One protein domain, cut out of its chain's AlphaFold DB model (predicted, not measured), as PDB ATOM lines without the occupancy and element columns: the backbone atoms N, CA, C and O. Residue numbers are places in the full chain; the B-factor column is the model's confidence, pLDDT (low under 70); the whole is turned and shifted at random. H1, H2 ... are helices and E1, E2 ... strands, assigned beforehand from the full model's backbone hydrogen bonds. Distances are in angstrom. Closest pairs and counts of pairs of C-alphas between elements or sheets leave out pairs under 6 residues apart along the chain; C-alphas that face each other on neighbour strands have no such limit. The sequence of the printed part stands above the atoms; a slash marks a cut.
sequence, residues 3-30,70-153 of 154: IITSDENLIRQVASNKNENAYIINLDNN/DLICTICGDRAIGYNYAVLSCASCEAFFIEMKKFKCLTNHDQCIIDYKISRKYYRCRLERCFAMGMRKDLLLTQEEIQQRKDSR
ATOM      1  N   ILE A   3       1.197   3.154  86.483       67.69
ATOM      2  CA  ILE A   3       1.095   2.824  87.903       67.69
ATOM      3  C   ILE A   3       2.350   2.051  88.311       67.69
ATOM      4  O   ILE A   3       2.766   1.115  87.628       67.69
ATOM      5  N   ILE A   4       2.967   2.468  89.413       68.94
ATOM      6  CA  ILE A   4       4.136   1.816  90.009       68.94
ATOM      7  C   ILE A   4       3.716   1.325  91.383       68.94
ATOM      8  O   ILE A   4       3.230   2.124  92.183       68.94
ATOM      9  N   THR A   5       3.870   0.034  91.645       70.19
ATOM     10  CA  THR A   5       3.463  -0.558  92.919       70.19
ATOM     11  C   THR A   5       4.205  -1.870  93.176       70.19
ATOM     12  O   THR A   5       4.571  -2.564  92.229       70.19
ATOM     13  N   SER A   6       4.431  -2.201  94.445       68.56
ATOM     14  CA  SER A   6       4.773  -3.548  94.935       68.56
ATOM     15  C   SER A   6       3.540  -4.295  95.470       68.56
ATOM     16  O   SER A   6       3.604  -5.447  95.875       68.56
ATOM     17  N   ASP A   7       2.372  -3.649  95.496       76.19
ATOM     18  CA  ASP A   7       1.143  -4.280  95.972       76.19
ATOM     19  C   ASP A   7       0.548  -5.198  94.893       76.19
ATOM     20  O   ASP A   7      -0.127  -4.747  93.964       76.19
ATOM     21  N   GLU A   8       0.770  -6.502  95.050       76.12
ATOM     22  CA  GLU A   8       0.221  -7.568  94.206       76.12
ATOM     23  C   GLU A   8      -1.312  -7.523  94.063       76.12
ATOM     24  O   GLU A   8      -1.848  -7.895  93.013       76.12
ATOM     25  N   ASN A   9      -2.046  -7.023  95.062       75.50
ATOM     26  CA  ASN A   9      -3.499  -6.881  94.959       75.50
ATOM     27  C   ASN A   9      -3.875  -5.729  94.023       75.50
ATOM     28  O   ASN A   9      -4.768  -5.884  93.186       75.50
ATOM     29  N   LEU A  10      -3.152  -4.607  94.100       69.56
ATOM     30  CA  LEU A  10      -3.339  -3.470  93.197       69.56
ATOM     31  C   LEU A  10      -2.971  -3.836  91.753       69.56
ATOM     32  O   LEU A  10      -3.683  -3.457  90.822       69.56
ATOM     33  N   ILE A  11      -1.909  -4.630  91.560       73.50
ATOM     34  CA  ILE A  11      -1.517  -5.160  90.245       73.50
ATOM     35  C   ILE A  11      -2.665  -5.971  89.637       73.50
ATOM     36  O   ILE A  11      -3.075  -5.716  88.503       73.50
ATOM     37  N   ARG A  12      -3.226  -6.917  90.401       72.75
ATOM     38  CA  ARG A  12      -4.338  -7.772  89.953       72.75
ATOM     39  C   ARG A  12      -5.606  -6.977  89.665       72.75
ATOM     40  O   ARG A  12      -6.285  -7.254  88.677       72.75
ATOM     41  N   GLN A  13      -5.916  -5.990  90.499       73.81
ATOM     42  CA  GLN A  13      -7.099  -5.150  90.344       73.81
ATOM     43  C   GLN A  13      -7.032  -4.305  89.066       73.81
ATOM     44  O   GLN A  13      -7.994  -4.279  88.298       73.81
ATOM     45  N   VAL A  14      -5.891  -3.664  88.797       69.44
ATOM     46  CA  VAL A  14      -5.700  -2.841  87.592       69.44
ATOM     47  C   VAL A  14      -5.612  -3.720  86.340       69.44
ATOM     48  O   VAL A  14      -6.233  -3.396  85.334       69.44
ATOM     49  N   ALA A  15      -4.932  -4.872  86.401       68.31
ATOM     50  CA  ALA A  15      -4.868  -5.817  85.280       68.31
ATOM     51  C   ALA A  15      -6.244  -6.409  84.912       68.31
ATOM     52  O   ALA A  15      -6.494  -6.733  83.751       68.31
ATOM     53  N   SER A  16      -7.148  -6.533  85.889       69.94
ATOM     54  CA  SER A  16      -8.523  -7.005  85.672       69.94
ATOM     55  C   SER A  16      -9.441  -5.921  85.092       69.94
ATOM     56  O   SER A  16     -10.483  -6.237  84.514       69.94
ATOM     57  N   ASN A  17      -9.064  -4.645  85.211       71.31
ATOM     58  CA  ASN A  17      -9.846  -3.524  84.710       71.31
ATOM     59  C   ASN A  17      -9.472  -3.195  83.255       71.31
ATOM     60  O   ASN A  17      -8.598  -2.379  82.975       71.31
ATOM     61  N   LYS A  18     -10.184  -3.808  82.300       57.12
ATOM     62  CA  LYS A  18      -9.972  -3.612  80.851       57.12
ATOM     63  C   LYS A  18     -10.298  -2.200  80.336       57.12
ATOM     64  O   LYS A  18     -10.039  -1.918  79.169       57.12
ATOM     65  N   ASN A  19     -10.874  -1.330  81.167       55.00
ATOM     66  CA  ASN A  19     -11.302   0.013  80.769       55.00
ATOM     67  C   ASN A  19     -10.230   1.090  80.986       55.00
ATOM     68  O   ASN A  19     -10.450   2.248  80.627       55.00
ATOM     69  N   GLU A  20      -9.066   0.738  81.533       56.09
ATOM     70  CA  GLU A  20      -7.967   1.677  81.720       56.09
ATOM     71  C   GLU A  20      -6.772   1.291  80.850       56.09
ATOM     72  O   GLU A  20      -6.218   0.203  80.961       56.09
ATOM     73  N   ASN A  21      -6.321   2.226  80.006       54.69
ATOM     74  CA  ASN A  21      -5.007   2.153  79.362       54.69
ATOM     75  C   ASN A  21      -3.920   2.387  80.429       54.69
ATOM     76  O   ASN A  21      -3.286   3.451  80.476       54.69
ATOM     77  N   ALA A  22      -3.777   1.432  81.348       59.19
ATOM     78  CA  ALA A  22      -2.848   1.459  82.461       59.19
ATOM     79  C   ALA A  22      -1.632   0.565  82.172       59.19
ATOM     80  O   ALA A  22      -1.777  -0.593  81.794       59.19
ATOM     81  N   TYR A  23      -0.426   1.101  82.348       61.44
ATOM     82  CA  TYR A  23       0.814   0.324  82.319       61.44
ATOM     83  C   TYR A  23       1.267   0.107  83.763       61.44
ATOM     84  O   TYR A  23       1.429   1.090  84.488       61.44
ATOM     85  N   ILE A  24       1.441  -1.142  84.197       66.25
ATOM     86  CA  ILE A  24       1.820  -1.474  85.578       66.25
ATOM     87  C   ILE A  24       3.290  -1.888  85.605       66.25
ATOM     88  O   ILE A  24       3.701  -2.762  84.846       66.25
ATOM     89  N   ILE A  25       4.079  -1.277  86.488       64.75
ATOM     90  CA  ILE A  25       5.452  -1.707  86.781       64.75
ATOM     91  C   ILE A  25       5.502  -2.212  88.217       64.75
ATOM     92  O   ILE A  25       5.291  -1.439  89.153       64.75
ATOM     93  N   ASN A  26       5.764  -3.514  88.349       68.31
ATOM     94  CA  ASN A  26       5.926  -4.209  89.620       68.31
ATOM     95  C   ASN A  26       7.348  -3.975  90.163       68.31
ATOM     96  O   ASN A  26       8.319  -4.283  89.469       68.31
ATOM     97  N   LEU A  27       7.460  -3.426  91.376       60.81
ATOM     98  CA  LEU A  27       8.739  -3.146  92.042       60.81
ATOM     99  C   LEU A  27       9.385  -4.376  92.715       60.81
ATOM    100  O   LEU A  27      10.574  -4.320  93.018       60.81
ATOM    101  N   ASP A  28       8.656  -5.481  92.899       53.44
ATOM    102  CA  ASP A  28       9.146  -6.676  93.611       53.44
ATOM    103  C   ASP A  28       9.882  -7.667  92.701       53.44
ATOM    104  O   ASP A  28      10.544  -8.602  93.163       53.44
ATOM    105  N   ASN A  29       9.836  -7.449  91.385       46.22
ATOM    106  CA  ASN A  29      10.607  -8.249  90.450       46.22
ATOM    107  C   ASN A  29      12.022  -7.690  90.316       46.22
ATOM    108  O   ASN A  29      12.293  -6.757  89.560       46.22
ATOM    109  N   ASN A  30      12.916  -8.343  91.057       42.56
ATOM    110  CA  ASN A  30      14.332  -8.524  90.765       42.56
ATOM    111  C   ASN A  30      14.655  -8.269  89.276       42.56
ATOM    112  O   ASN A  30      13.994  -8.813  88.391       42.56
ATOM    113  N   ASP A  70       3.925   8.535  66.989       81.38
ATOM    114  CA  ASP A  70       4.088   9.315  68.205       81.38
ATOM    115  C   ASP A  70       4.721   8.398  69.254       81.38
ATOM    116  O   ASP A  70       4.058   7.564  69.869       81.38
ATOM    117  N   LEU A  71       6.041   8.512  69.406       88.44
ATOM    118  CA  LEU A  71       6.792   7.799  70.429       88.44
ATOM    119  C   LEU A  71       6.434   8.367  71.807       88.44
ATOM    120  O   LEU A  71       6.355   9.585  71.986       88.44
ATOM    121  N   ILE A  72       6.241   7.485  72.786       89.94
ATOM    122  CA  ILE A  72       5.816   7.841  74.143       89.94
ATOM    123  C   ILE A  72       6.954   7.583  75.128       89.94
ATOM    124  O   ILE A  72       7.600   6.539  75.108       89.94
ATOM    125  N   CYS A  73       7.202   8.555  76.001       90.06
ATOM    126  CA  CYS A  73       8.194   8.489  77.061       90.06
ATOM    127  C   CYS A  73       7.818   7.382  78.046       90.06
ATOM    128  O   CYS A  73       6.784   7.464  78.712       90.06
ATOM    129  N   THR A  74       8.689   6.390  78.208       88.38
ATOM    130  CA  THR A  74       8.431   5.251  79.105       88.38
ATOM    131  C   THR A  74       8.421   5.658  80.580       88.38
ATOM    132  O   THR A  74       7.903   4.934  81.427       88.38
ATOM    133  N   ILE A  75       8.935   6.848  80.907       88.50
ATOM    134  CA  ILE A  75       8.993   7.371  82.275       88.50
ATOM    135  C   ILE A  75       7.714   8.130  82.654       88.50
ATOM    136  O   ILE A  75       7.207   7.922  83.744       88.50
ATOM    137  N   CYS A  76       7.164   9.007  81.816       86.50
ATOM    138  CA  CYS A  76       6.021   9.843  82.232       86.50
ATOM    139  C   CYS A  76       4.836   9.861  81.267       86.50
ATOM    140  O   CYS A  76       3.866  10.560  81.535       86.50
ATOM    141  N   GLY A  77       4.907   9.138  80.147       87.31
ATOM    142  CA  GLY A  77       3.835   9.109  79.152       87.31
ATOM    143  C   GLY A  77       3.750  10.345  78.247       87.31
ATOM    144  O   GLY A  77       2.883  10.392  77.381       87.31
ATOM    145  N   ASP A  78       4.635  11.331  78.417       89.62
ATOM    146  CA  ASP A  78       4.752  12.483  77.511       89.62
ATOM    147  C   ASP A  78       5.314  12.069  76.138       89.62
ATOM    148  O   ASP A  78       5.866  10.977  75.987       89.62
ATOM    149  N   ARG A  79       5.240  12.949  75.139       89.62
ATOM    150  CA  ARG A  79       5.839  12.724  73.817       89.62
ATOM    151  C   ARG A  79       7.354  12.544  73.953       89.62
ATOM    152  O   ARG A  79       8.065  13.446  74.400       89.62
ATOM    153  N   ALA A  80       7.855  11.373  73.570       91.88
ATOM    154  CA  ALA A  80       9.285  11.114  73.535       91.88
ATOM    155  C   ALA A  80       9.939  11.877  72.382       91.88
ATOM    156  O   ALA A  80       9.363  12.028  71.305       91.88
ATOM    157  N   ILE A  81      11.167  12.324  72.624       91.88
ATOM    158  CA  ILE A  81      12.005  12.977  71.611       91.88
ATOM    159  C   ILE A  81      13.066  12.022  71.053       91.88
ATOM    160  O   ILE A  81      13.594  12.251  69.971       91.88
ATOM    161  N   GLY A  82      13.357  10.936  71.773       89.69
ATOM    162  CA  GLY A  82      14.372   9.962  71.397       89.69
ATOM    163  C   GLY A  82      14.879   9.172  72.599       89.69
ATOM    164  O   GLY A  82      14.271   9.176  73.672       89.69
ATOM    165  N   TYR A  83      15.994   8.473  72.404       91.00
ATOM    166  CA  TYR A  83      16.678   7.746  73.468       91.00
ATOM    167  C   TYR A  83      17.653   8.670  74.196       91.00
ATOM    168  O   TYR A  83      18.646   9.090  73.610       91.00
ATOM    169  N   ASN A  84      17.414   8.901  75.485       91.56
ATOM    170  CA  ASN A  84      18.315   9.640  76.363       91.56
ATOM    171  C   ASN A  84      18.799   8.708  77.467       91.56
ATOM    172  O   ASN A  84      17.997   8.028  78.108       91.56
ATOM    173  N   TYR A  85      20.117   8.644  77.661       93.94
ATOM    174  CA  TYR A  85      20.745   7.781  78.668       93.94
ATOM    175  C   TYR A  85      20.280   6.316  78.598       93.94
ATOM    176  O   TYR A  85      20.048   5.691  79.625       93.94
ATOM    177  N   ALA A  86      20.159   5.785  77.373       91.38
ATOM    178  CA  ALA A  86      19.684   4.436  77.030       91.38
ATOM    179  C   ALA A  86      18.162   4.180  77.116       91.38
ATOM    180  O   ALA A  86      17.734   3.063  76.841       91.38
ATOM    181  N   VAL A  87      17.330   5.195  77.383       91.62
ATOM    182  CA  VAL A  87      15.868   5.032  77.516       91.62
ATOM    183  C   VAL A  87      15.097   5.997  76.617       91.62
ATOM    184  O   VAL A  87      15.407   7.188  76.557       91.62
ATOM    185  N   LEU A  88      14.048   5.504  75.947       89.06
ATOM    186  CA  LEU A  88      13.116   6.330  75.176       89.06
ATOM    187  C   LEU A  88      12.377   7.305  76.106       89.06
ATOM    188  O   LEU A  88      11.520   6.905  76.898       89.06
ATOM    189  N   SER A  89      12.702   8.592  76.023       92.44
ATOM    190  CA  SER A  89      12.209   9.587  76.973       92.44
ATOM    191  C   SER A  89      11.910  10.945  76.334       92.44
ATOM    192  O   SER A  89      12.279  11.235  75.196       92.44
ATOM    193  N   CYS A  90      11.150  11.767  77.055       92.56
ATOM    194  CA  CYS A  90      10.868  13.149  76.677       92.56
ATOM    195  C   CYS A  90      11.945  14.100  77.222       92.56
ATOM    196  O   CYS A  90      12.664  13.759  78.167       92.56
ATOM    197  N   ALA A  91      11.984  15.325  76.689       91.88
ATOM    198  CA  ALA A  91      12.930  16.366  77.103       91.88
ATOM    199  C   ALA A  91      12.901  16.636  78.619       91.88
ATOM    200  O   ALA A  91      13.930  16.870  79.246       91.88
ATOM    201  N   SER A  92      11.717  16.569  79.242       90.69
ATOM    202  CA  SER A  92      11.602  16.839  80.677       90.69
ATOM    203  C   SER A  92      12.198  15.728  81.544       90.69
ATOM    204  O   SER A  92      12.730  16.028  82.607       90.69
ATOM    205  N   CYS A  93      12.131  14.461  81.117       90.50
ATOM    206  CA  CYS A  93      12.753  13.340  81.830       90.50
ATOM    207  C   CYS A  93      14.272  13.321  81.657       90.50
ATOM    208  O   CYS A  93      14.978  12.993  82.604       90.50
ATOM    209  N   GLU A  94      14.767  13.702  80.479       92.00
ATOM    210  CA  GLU A  94      16.197  13.889  80.232       92.00
ATOM    211  C   GLU A  94      16.779  14.965  81.156       92.00
ATOM    212  O   GLU A  94      17.684  14.682  81.940       92.00
ATOM    213  N   ALA A  95      16.205  16.173  81.134       90.19
ATOM    214  CA  ALA A  95      16.668  17.284  81.967       90.19
ATOM    215  C   ALA A  95      16.591  16.939  83.462       90.19
ATOM    216  O   ALA A  95      17.520  17.190  84.226       90.19
ATOM    217  N   PHE A  96      15.499  16.289  83.867       90.06
ATOM    218  CA  PHE A  96      15.316  15.802  85.226       90.06
ATOM    219  C   PHE A  96      16.425  14.836  85.663       90.06
ATOM    220  O   PHE A  96      16.933  14.953  86.778       90.06
ATOM    221  N   PHE A  97      16.810  13.896  84.795       90.00
ATOM    222  CA  PHE A  97      17.848  12.913  85.090       90.00
ATOM    223  C   PHE A  97      19.230  13.565  85.242       90.00
ATOM    224  O   PHE A  97      19.978  13.212  86.151       90.00
ATOM    225  N   ILE A  98      19.542  14.578  84.426       87.94
ATOM    226  CA  ILE A  98      20.774  15.380  84.548       87.94
ATOM    227  C   ILE A  98      20.805  16.136  85.882       87.94
ATOM    228  O   ILE A  98      21.814  16.153  86.591       87.94
ATOM    229  N   GLU A  99      19.691  16.770  86.246       84.62
ATOM    230  CA  GLU A  99      19.598  17.662  87.402       84.62
ATOM    231  C   GLU A  99      19.310  16.942  88.729       84.62
ATOM    232  O   GLU A  99      19.078  17.597  89.748       84.62
ATOM    233  N   MET A 100      19.389  15.607  88.764       79.00
ATOM    234  CA  MET A 100      18.968  14.784  89.903       79.00
ATOM    235  C   MET A 100      19.625  15.138  91.261       79.00
ATOM    236  O   MET A 100      19.143  14.792  92.337       79.00
ATOM    237  N   LYS A 101      20.753  15.848  91.260       69.12
ATOM    238  CA  LYS A 101      21.407  16.291  92.503       69.12
ATOM    239  C   LYS A 101      20.706  17.481  93.172       69.12
ATOM    240  O   LYS A 101      20.967  17.753  94.339       69.12
ATOM    241  N   LYS A 102      19.859  18.218  92.444       66.94
ATOM    242  CA  LYS A 102      19.292  19.504  92.887       66.94
ATOM    243  C   LYS A 102      17.934  19.383  93.573       66.94
ATOM    244  O   LYS A 102      17.495  20.332  94.219       66.94
ATOM    245  N   PHE A 103      17.245  18.260  93.424       68.50
ATOM    246  CA  PHE A 103      15.861  18.150  93.863       68.50
ATOM    247  C   PHE A 103      15.743  17.395  95.186       68.50
ATOM    248  O   PHE A 103      16.331  16.332  95.381       68.50
ATOM    249  N   LYS A 104      14.930  17.945  96.087       62.78
ATOM    250  CA  LYS A 104      14.497  17.288  97.322       62.78
ATOM    251  C   LYS A 104      13.077  16.773  97.120       62.78
ATOM    252  O   LYS A 104      12.261  17.453  96.497       62.78
ATOM    253  N   CYS A 105      12.780  15.576  97.624       63.19
ATOM    254  CA  CYS A 105      11.414  15.070  97.574       63.19
ATOM    255  C   CYS A 105      10.520  15.942  98.464       63.19
ATOM    256  O   CYS A 105      10.860  16.196  99.616       63.19
ATOM    257  N   LEU A 106       9.398  16.418  97.920       66.94
ATOM    258  CA  LEU A 106       8.436  17.247  98.657       66.94
ATOM    259  C   LEU A 106       7.364  16.405  99.365       66.94
ATOM    260  O   LEU A 106       6.493  16.955 100.030       66.94
ATOM    261  N   THR A 107       7.398  15.081  99.193       65.31
ATOM    262  CA  THR A 107       6.428  14.138  99.756       65.31
ATOM    263  C   THR A 107       7.145  12.880 100.255       65.31
ATOM    264  O   THR A 107       8.117  12.443  99.640       65.31
ATOM    265  N   ASN A 108       6.673  12.293 101.360       62.62
ATOM    266  CA  ASN A 108       7.188  11.030 101.917       62.62
ATOM    267  C   ASN A 108       6.396   9.805 101.421       62.62
ATOM    268  O   ASN A 108       6.410   8.760 102.061       62.62
ATOM    269  N   HIS A 109       5.652   9.935 100.321       64.00
ATOM    270  CA  HIS A 109       4.881   8.823  99.772       64.00
ATOM    271  C   HIS A 109       5.783   7.932  98.913       64.00
ATOM    272  O   HIS A 109       6.419   8.415  97.979       64.00
ATOM    273  N   ASP A 110       5.784   6.632  99.208       61.34
ATOM    274  CA  ASP A 110       6.499   5.608  98.433       61.34
ATOM    275  C   ASP A 110       5.720   5.140  97.190       61.34
ATOM    276  O   ASP A 110       6.215   4.354  96.388       61.34
ATOM    277  N   GLN A 111       4.494   5.636  97.007       62.12
ATOM    278  CA  GLN A 111       3.629   5.297  95.882       62.12
ATOM    279  C   GLN A 111       3.182   6.578  95.183       62.12
ATOM    280  O   GLN A 111       2.477   7.411  95.756       62.12
ATOM    281  N   CYS A 112       3.606   6.739  93.929       70.25
ATOM    282  CA  CYS A 112       3.297   7.917  93.131       70.25
ATOM    283  C   CYS A 112       2.840   7.528  91.725       70.25
ATOM    284  O   CYS A 112       3.493   6.742  91.037       70.25
ATOM    285  N   ILE A 113       1.775   8.172  91.248       70.06
ATOM    286  CA  ILE A 113       1.392   8.132  89.835       70.06
ATOM    287  C   ILE A 113       2.262   9.154  89.093       70.06
ATOM    288  O   ILE A 113       2.162  10.361  89.331       70.06
ATOM    289  N   ILE A 114       3.135   8.678  88.201       73.94
ATOM    290  CA  ILE A 114       3.975   9.548  87.370       73.94
ATOM    291  C   ILE A 114       3.229   9.865  86.073       73.94
ATOM    292  O   ILE A 114       3.055   9.005  85.213       73.94
ATOM    293  N   ASP A 115       2.820  11.124  85.937       74.31
ATOM    294  CA  ASP A 115       2.190  11.685  84.740       74.31
ATOM    295  C   ASP A 115       2.929  12.959  84.297       74.31
ATOM    296  O   ASP A 115       3.557  13.648  85.115       74.31
ATOM    297  N   TYR A 116       2.836  13.308  83.012       71.31
ATOM    298  CA  TYR A 116       3.471  14.497  82.439       71.31
ATOM    299  C   TYR A 116       3.043  15.789  83.156       71.31
ATOM    300  O   TYR A 116       3.855  16.703  83.307       71.31
ATOM    301  N   LYS A 117       1.808  15.843  83.679       66.25
ATOM    302  CA  LYS A 117       1.238  17.022  84.353       66.25
ATOM    303  C   LYS A 117       1.703  17.242  85.797       66.25
ATOM    304  O   LYS A 117       1.710  18.384  86.245       66.25
ATOM    305  N   ILE A 118       2.069  16.193  86.547       57.38
ATOM    306  CA  ILE A 118       2.186  16.267  88.031       57.38
ATOM    307  C   ILE A 118       3.591  15.864  88.548       57.38
ATOM    308  O   ILE A 118       3.855  15.773  89.745       57.38
ATOM    309  N   SER A 119       4.563  15.706  87.649       63.53
ATOM    310  CA  SER A 119       5.862  15.071  87.928       63.53
ATOM    311  C   SER A 119       6.823  15.776  88.912       63.53
ATOM    312  O   SER A 119       7.752  15.131  89.393       63.53
ATOM    313  N   ARG A 120       6.646  17.068  89.242       65.12
ATOM    314  CA  ARG A 120       7.582  17.800  90.136       65.12
ATOM    315  C   ARG A 120       7.423  17.474  91.626       65.12
ATOM    316  O   ARG A 120       8.389  17.601  92.368       65.12
ATOM    317  N   LYS A 121       6.229  17.062  92.070       67.69
ATOM    318  CA  LYS A 121       5.958  16.751  93.491       67.69
ATOM    319  C   LYS A 121       6.540  15.400  93.927       67.69
ATOM    320  O   LYS A 121       6.861  15.217  95.099       67.69
ATOM    321  N   TYR A 122       6.722  14.493  92.970       76.25
ATOM    322  CA  TYR A 122       7.132  13.104  93.179       76.25
ATOM    323  C   TYR A 122       8.547  12.854  92.658       76.25
ATOM    324  O   TYR A 122       8.791  11.949  91.859       76.25
ATOM    325  N   TYR A 123       9.480  13.708  93.087       80.31
ATOM    326  CA  TYR A 123      10.867  13.675  92.638       80.31
ATOM    327  C   TYR A 123      11.506  12.287  92.819       80.31
ATOM    328  O   TYR A 123      12.020  11.713  91.861       80.31
ATOM    329  N   ARG A 124      11.408  11.714  94.024       81.06
ATOM    330  CA  ARG A 124      11.966  10.393  94.336       81.06
ATOM    331  C   ARG A 124      11.414   9.309  93.403       81.06
ATOM    332  O   ARG A 124      12.185   8.696  92.675       81.06
ATOM    333  N   CYS A 125      10.088   9.173  93.342       80.44
ATOM    334  CA  CYS A 125       9.406   8.190  92.498       80.44
ATOM    335  C   CYS A 125       9.772   8.328  91.008       80.44
ATOM    336  O   CYS A 125       9.931   7.333  90.302       80.44
ATOM    337  N   ARG A 126       9.922   9.559  90.496       86.62
ATOM    338  CA  ARG A 126      10.322   9.769  89.097       86.62
ATOM    339  C   ARG A 126      11.766   9.335  88.853       86.62
ATOM    340  O   ARG A 126      12.027   8.725  87.822       86.62
ATOM    341  N   LEU A 127      12.682   9.622  89.779       87.31
ATOM    342  CA  LEU A 127      14.080   9.207  89.659       87.31
ATOM    343  C   LEU A 127      14.236   7.685  89.760       87.31
ATOM    344  O   LEU A 127      14.919   7.090  88.931       87.31
ATOM    345  N   GLU A 128      13.572   7.057  90.729       84.81
ATOM    346  CA  GLU A 128      13.537   5.596  90.869       84.81
ATOM    347  C   GLU A 128      13.019   4.946  89.586       84.81
ATOM    348  O   GLU A 128      13.621   4.005  89.074       84.81
ATOM    349  N   ARG A 129      11.974   5.522  88.986       85.75
ATOM    350  CA  ARG A 129      11.459   5.078  87.694       85.75
ATOM    351  C   ARG A 129      12.464   5.237  86.555       85.75
ATOM    352  O   ARG A 129      12.548   4.344  85.716       85.75
ATOM    353  N   CYS A 130      13.207   6.343  86.493       89.31
ATOM    354  CA  CYS A 130      14.264   6.510  85.493       89.31
ATOM    355  C   CYS A 130      15.256   5.341  85.561       89.31
ATOM    356  O   CYS A 130      15.537   4.725  84.534       89.31
ATOM    357  N   PHE A 131      15.727   4.997  86.763       89.69
ATOM    358  CA  PHE A 131      16.644   3.873  86.957       89.69
ATOM    359  C   PHE A 131      15.990   2.520  86.669       89.69
ATOM    360  O   PHE A 131      16.584   1.711  85.964       89.69
ATOM    361  N   ALA A 132      14.755   2.297  87.121       86.12
ATOM    362  CA  ALA A 132      14.018   1.059  86.870       86.12
ATOM    363  C   ALA A 132      13.788   0.799  85.371       86.12
ATOM    364  O   ALA A 132      13.802  -0.345  84.930       86.12
ATOM    365  N   MET A 133      13.604   1.857  84.572       86.75
ATOM    366  CA  MET A 133      13.492   1.766  83.109       86.75
ATOM    367  C   MET A 133      14.852   1.688  82.397       86.75
ATOM    368  O   MET A 133      14.881   1.575  81.174       86.75
ATOM    369  N   GLY A 134      15.967   1.749  83.134       88.94
ATOM    370  CA  GLY A 134      17.317   1.562  82.607       88.94
ATOM    371  C   GLY A 134      18.078   2.842  82.252       88.94
ATOM    372  O   GLY A 134      19.036   2.767  81.483       88.94
ATOM    373  N   MET A 135      17.694   4.018  82.773       91.31
ATOM    374  CA  MET A 135      18.491   5.230  82.554       91.31
ATOM    375  C   MET A 135      19.855   5.114  83.232       91.31
ATOM    376  O   MET A 135      19.971   4.820  84.422       91.31
ATOM    377  N   ARG A 136      20.899   5.389  82.457       89.81
ATOM    378  CA  ARG A 136      22.293   5.155  82.831       89.81
ATOM    379  C   ARG A 136      23.004   6.431  83.261       89.81
ATOM    380  O   ARG A 136      23.247   7.325  82.453       89.81
ATOM    381  N   LYS A 137      23.366   6.504  84.545       89.06
ATOM    382  CA  LYS A 137      24.079   7.648  85.140       89.06
ATOM    383  C   LYS A 137      25.517   7.773  84.636       89.06
ATOM    384  O   LYS A 137      26.033   8.878  84.580       89.06
ATOM    385  N   ASP A 138      26.144   6.666  84.265       88.00
ATOM    386  CA  ASP A 138      27.498   6.621  83.704       88.00
ATOM    387  C   ASP A 138      27.598   7.257  82.308       88.00
ATOM    388  O   ASP A 138      28.687   7.584  81.859       88.00
ATOM    389  N   LEU A 139      26.462   7.479  81.637       87.00
ATOM    390  CA  LEU A 139      26.391   8.228  80.380       87.00
ATOM    391  C   LEU A 139      26.254   9.748  80.592       87.00
ATOM    392  O   LEU A 139      26.159  10.496  79.617       87.00
ATOM    393  N   LEU A 140      26.205  10.220  81.844       87.88
ATOM    394  CA  LEU A 140      26.263  11.646  82.161       87.88
ATOM    395  C   LEU A 140      27.714  12.115  82.169       87.88
ATOM    396  O   LEU A 140      28.568  11.494  82.794       87.88
ATOM    397  N   LEU A 141      27.956  13.261  81.535       84.44
ATOM    398  CA  LEU A 141      29.260  13.915  81.575       84.44
ATOM    399  C   LEU A 141      29.603  14.335  83.003       84.44
ATOM    400  O   LEU A 141      28.762  14.869  83.736       84.44
ATOM    401  N   THR A 142      30.858  14.133  83.376       83.19
ATOM    402  CA  THR A 142      31.407  14.636  84.630       83.19
ATOM    403  C   THR A 142      31.574  16.155  84.582       83.19
ATOM    404  O   THR A 142      31.593  16.780  83.519       83.19
ATOM    405  N   GLN A 143      31.705  16.780  85.755       81.06
ATOM    406  CA  GLN A 143      31.932  18.225  85.833       81.06
ATOM    407  C   GLN A 143      33.246  18.635  85.145       81.06
ATOM    408  O   GLN A 143      33.312  19.711  84.553       81.06
ATOM    409  N   GLU A 144      34.253  17.762  85.188       83.62
ATOM    410  CA  GLU A 144      35.547  17.944  84.531       83.62
ATOM    411  C   GLU A 144      35.400  17.906  83.005       83.62
ATOM    412  O   GLU A 144      35.837  18.829  82.321       83.62
ATOM    413  N   GLU A 145      34.692  16.912  82.467       84.69
ATOM    414  CA  GLU A 145      34.419  16.802  81.025       84.69
ATOM    415  C   GLU A 145      33.577  17.977  80.504       84.69
ATOM    416  O   GLU A 145      33.786  18.466  79.390       84.69
ATOM    417  N   ILE A 146      32.620  18.459  81.306       84.06
ATOM    418  CA  ILE A 146      31.831  19.655  80.979       84.06
ATOM    419  C   ILE A 146      32.739  20.887  80.906       84.06
ATOM    420  O   ILE A 146      32.566  21.702  79.998       84.06
ATOM    421  N   GLN A 147      33.683  21.033  81.839       82.56
ATOM    422  CA  GLN A 147      34.601  22.168  81.863       82.56
ATOM    423  C   GLN A 147      35.558  22.137  80.667       82.56
ATOM    424  O   GLN A 147      35.627  23.113  79.929       82.56
ATOM    425  N   GLN A 148      36.162  20.984  80.374       86.50
ATOM    426  CA  GLN A 148      37.037  20.803  79.209       86.50
ATOM    427  C   GLN A 148      36.340  21.163  77.891       86.50
ATOM    428  O   GLN A 148      36.917  21.819  77.025       86.50
ATOM    429  N   ARG A 149      35.062  20.789  77.735       84.56
ATOM    430  CA  ARG A 149      34.272  21.165  76.553       84.56
ATOM    431  C   ARG A 149      34.008  22.666  76.459       84.56
ATOM    432  O   ARG A 149      33.894  23.172  75.345       84.56
ATOM    433  N   LYS A 150      33.870  23.374  77.582       82.38
ATOM    434  CA  LYS A 150      33.726  24.840  77.587       82.38
ATOM    435  C   LYS A 150      35.039  25.513  77.206       82.38
ATOM    436  O   LYS A 150      35.027  26.403  76.362       82.38
ATOM    437  N   ASP A 151      36.144  25.023  77.755       82.44
ATOM    438  CA  ASP A 151      37.475  25.568  77.500       82.44
ATOM    439  C   ASP A 151      37.881  25.357  76.034       82.44
ATOM    440  O   ASP A 151      38.389  26.270  75.406       82.44
ATOM    441  N   SER A 152      37.532  24.214  75.428       76.94
ATOM    442  CA  SER A 152      37.786  23.938  73.999       76.94
ATOM    443  C   SER A 152      37.021  24.830  73.006       76.94
ATOM    444  O   SER A 152      37.277  24.773  71.806       76.94
ATOM    445  N   ARG A 153      36.030  25.595  73.482       77.00
ATOM    446  CA  ARG A 153      35.221  26.518  72.667       77.00
ATOM    447  C   ARG A 153      35.647  27.980  72.833       77.00
ATOM    448  O   ARG A 153      35.036  28.834  72.192       77.00
TER     449      ARG A 153
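Overview. This is residues 3 to 30 and 70 to 153 of the 154 residues of the protein "Hypothetical protein" of Rotaria sp. Silwood1 (UniProt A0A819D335). Two short helices at right angles, H2 and H3, make the middle with a tiny hairpin of strands E3 and E4 near H2; a small unit of two strands and a helix, E1, H1 and E2, makes one end of the long axis, and at the other end residues 142 to 153, with H4, stick out as an arm. A long loop, residues 99 to 122, swings out between H2 and H3. The printed part has 112 residues with four named helices and four named strands in the order E1 H1 E2 E3 E4 H2 H3 H4; the sheet E1 E2 is parallel and the sheet E3 E4 antiparallel. The class is mixed, helices and strands, with under half of the residues, 49, in named elements. The whole is only just loose, close to compact, with a radius of gyration of the C-alphas of 16.1 A, and elongated, spanning 57 by 34 by 29 A.

Along the chain. Find C-alpha 3 at (1.095, 2.824, 87.903), where strand E1, residues 3 to 5, begins. Helix H1, residues 8 to 16, runs 12.2 A, and strand E2, residues 23 to 26, runs 10.0 A. Past the cut, look for strands E3, residues 82 to 84, and E4, residues 87 to 89. Helix H2, residues 91 to 98, runs 10.9 A from C-alpha 91 at (12.930, 16.366, 77.103). Helix H3, residues 123 to 132, is the longest at 14.2 A. Helix H4, residues 143 to 151, runs 12.4 A to C-alpha 151 at (37.475, 25.568, 77.500).

Arrangement. Start with E1 and E2, parallel at 14 degrees: N 3 and O 23 are within hydrogen-bond range at 2.9 A. E1, H1 and E2 form a strand-helix-strand unit, two parallel neighbour strands with a helix between, and its crossover is right-handed. The closest C-alphas of H1 and E2 are those of Ile 11 and Ile 24, 6.8 A apart. E3 and E4 are a hairpin, antiparallel at 120 degrees, with N 84 and O 87 at 2.8 A. The closest C-alphas of E3 and H2 are those of Asn 84 and Glu 94, 6.1 A apart. H2 and H3 only just touch, with 3 pairs of C-alphas within 8 A, the closest those of Phe 97 and Leu 127 at 7.0 A; their lines are about perpendicular, at 90 degrees. E1 and H3 are only just apart, at 8.3 A. H1 and H4 touch no helix. In H1, H2, H3 and H4 every O i to N i+4 pair is within hydrogen-bond range.

Size, cuts and confidence. The two C-alphas farthest apart are those of Ser 16 and Asp 151, at 57.0 A. Residues 16 to 21 and 142 to 153 stand free; without them the body spans 41 by 31 by 28 A. Residues 31 to 69 are not printed, and C-alphas 30 and 70 are 30.5 A apart across the cut. The link from H2 to H3 is long, with 24 residues. The mean pLDDT of the printed part is 77.6; look for values under 70 at 36 residues, among them 18 to 30, 101 to 111 and 117 to 121.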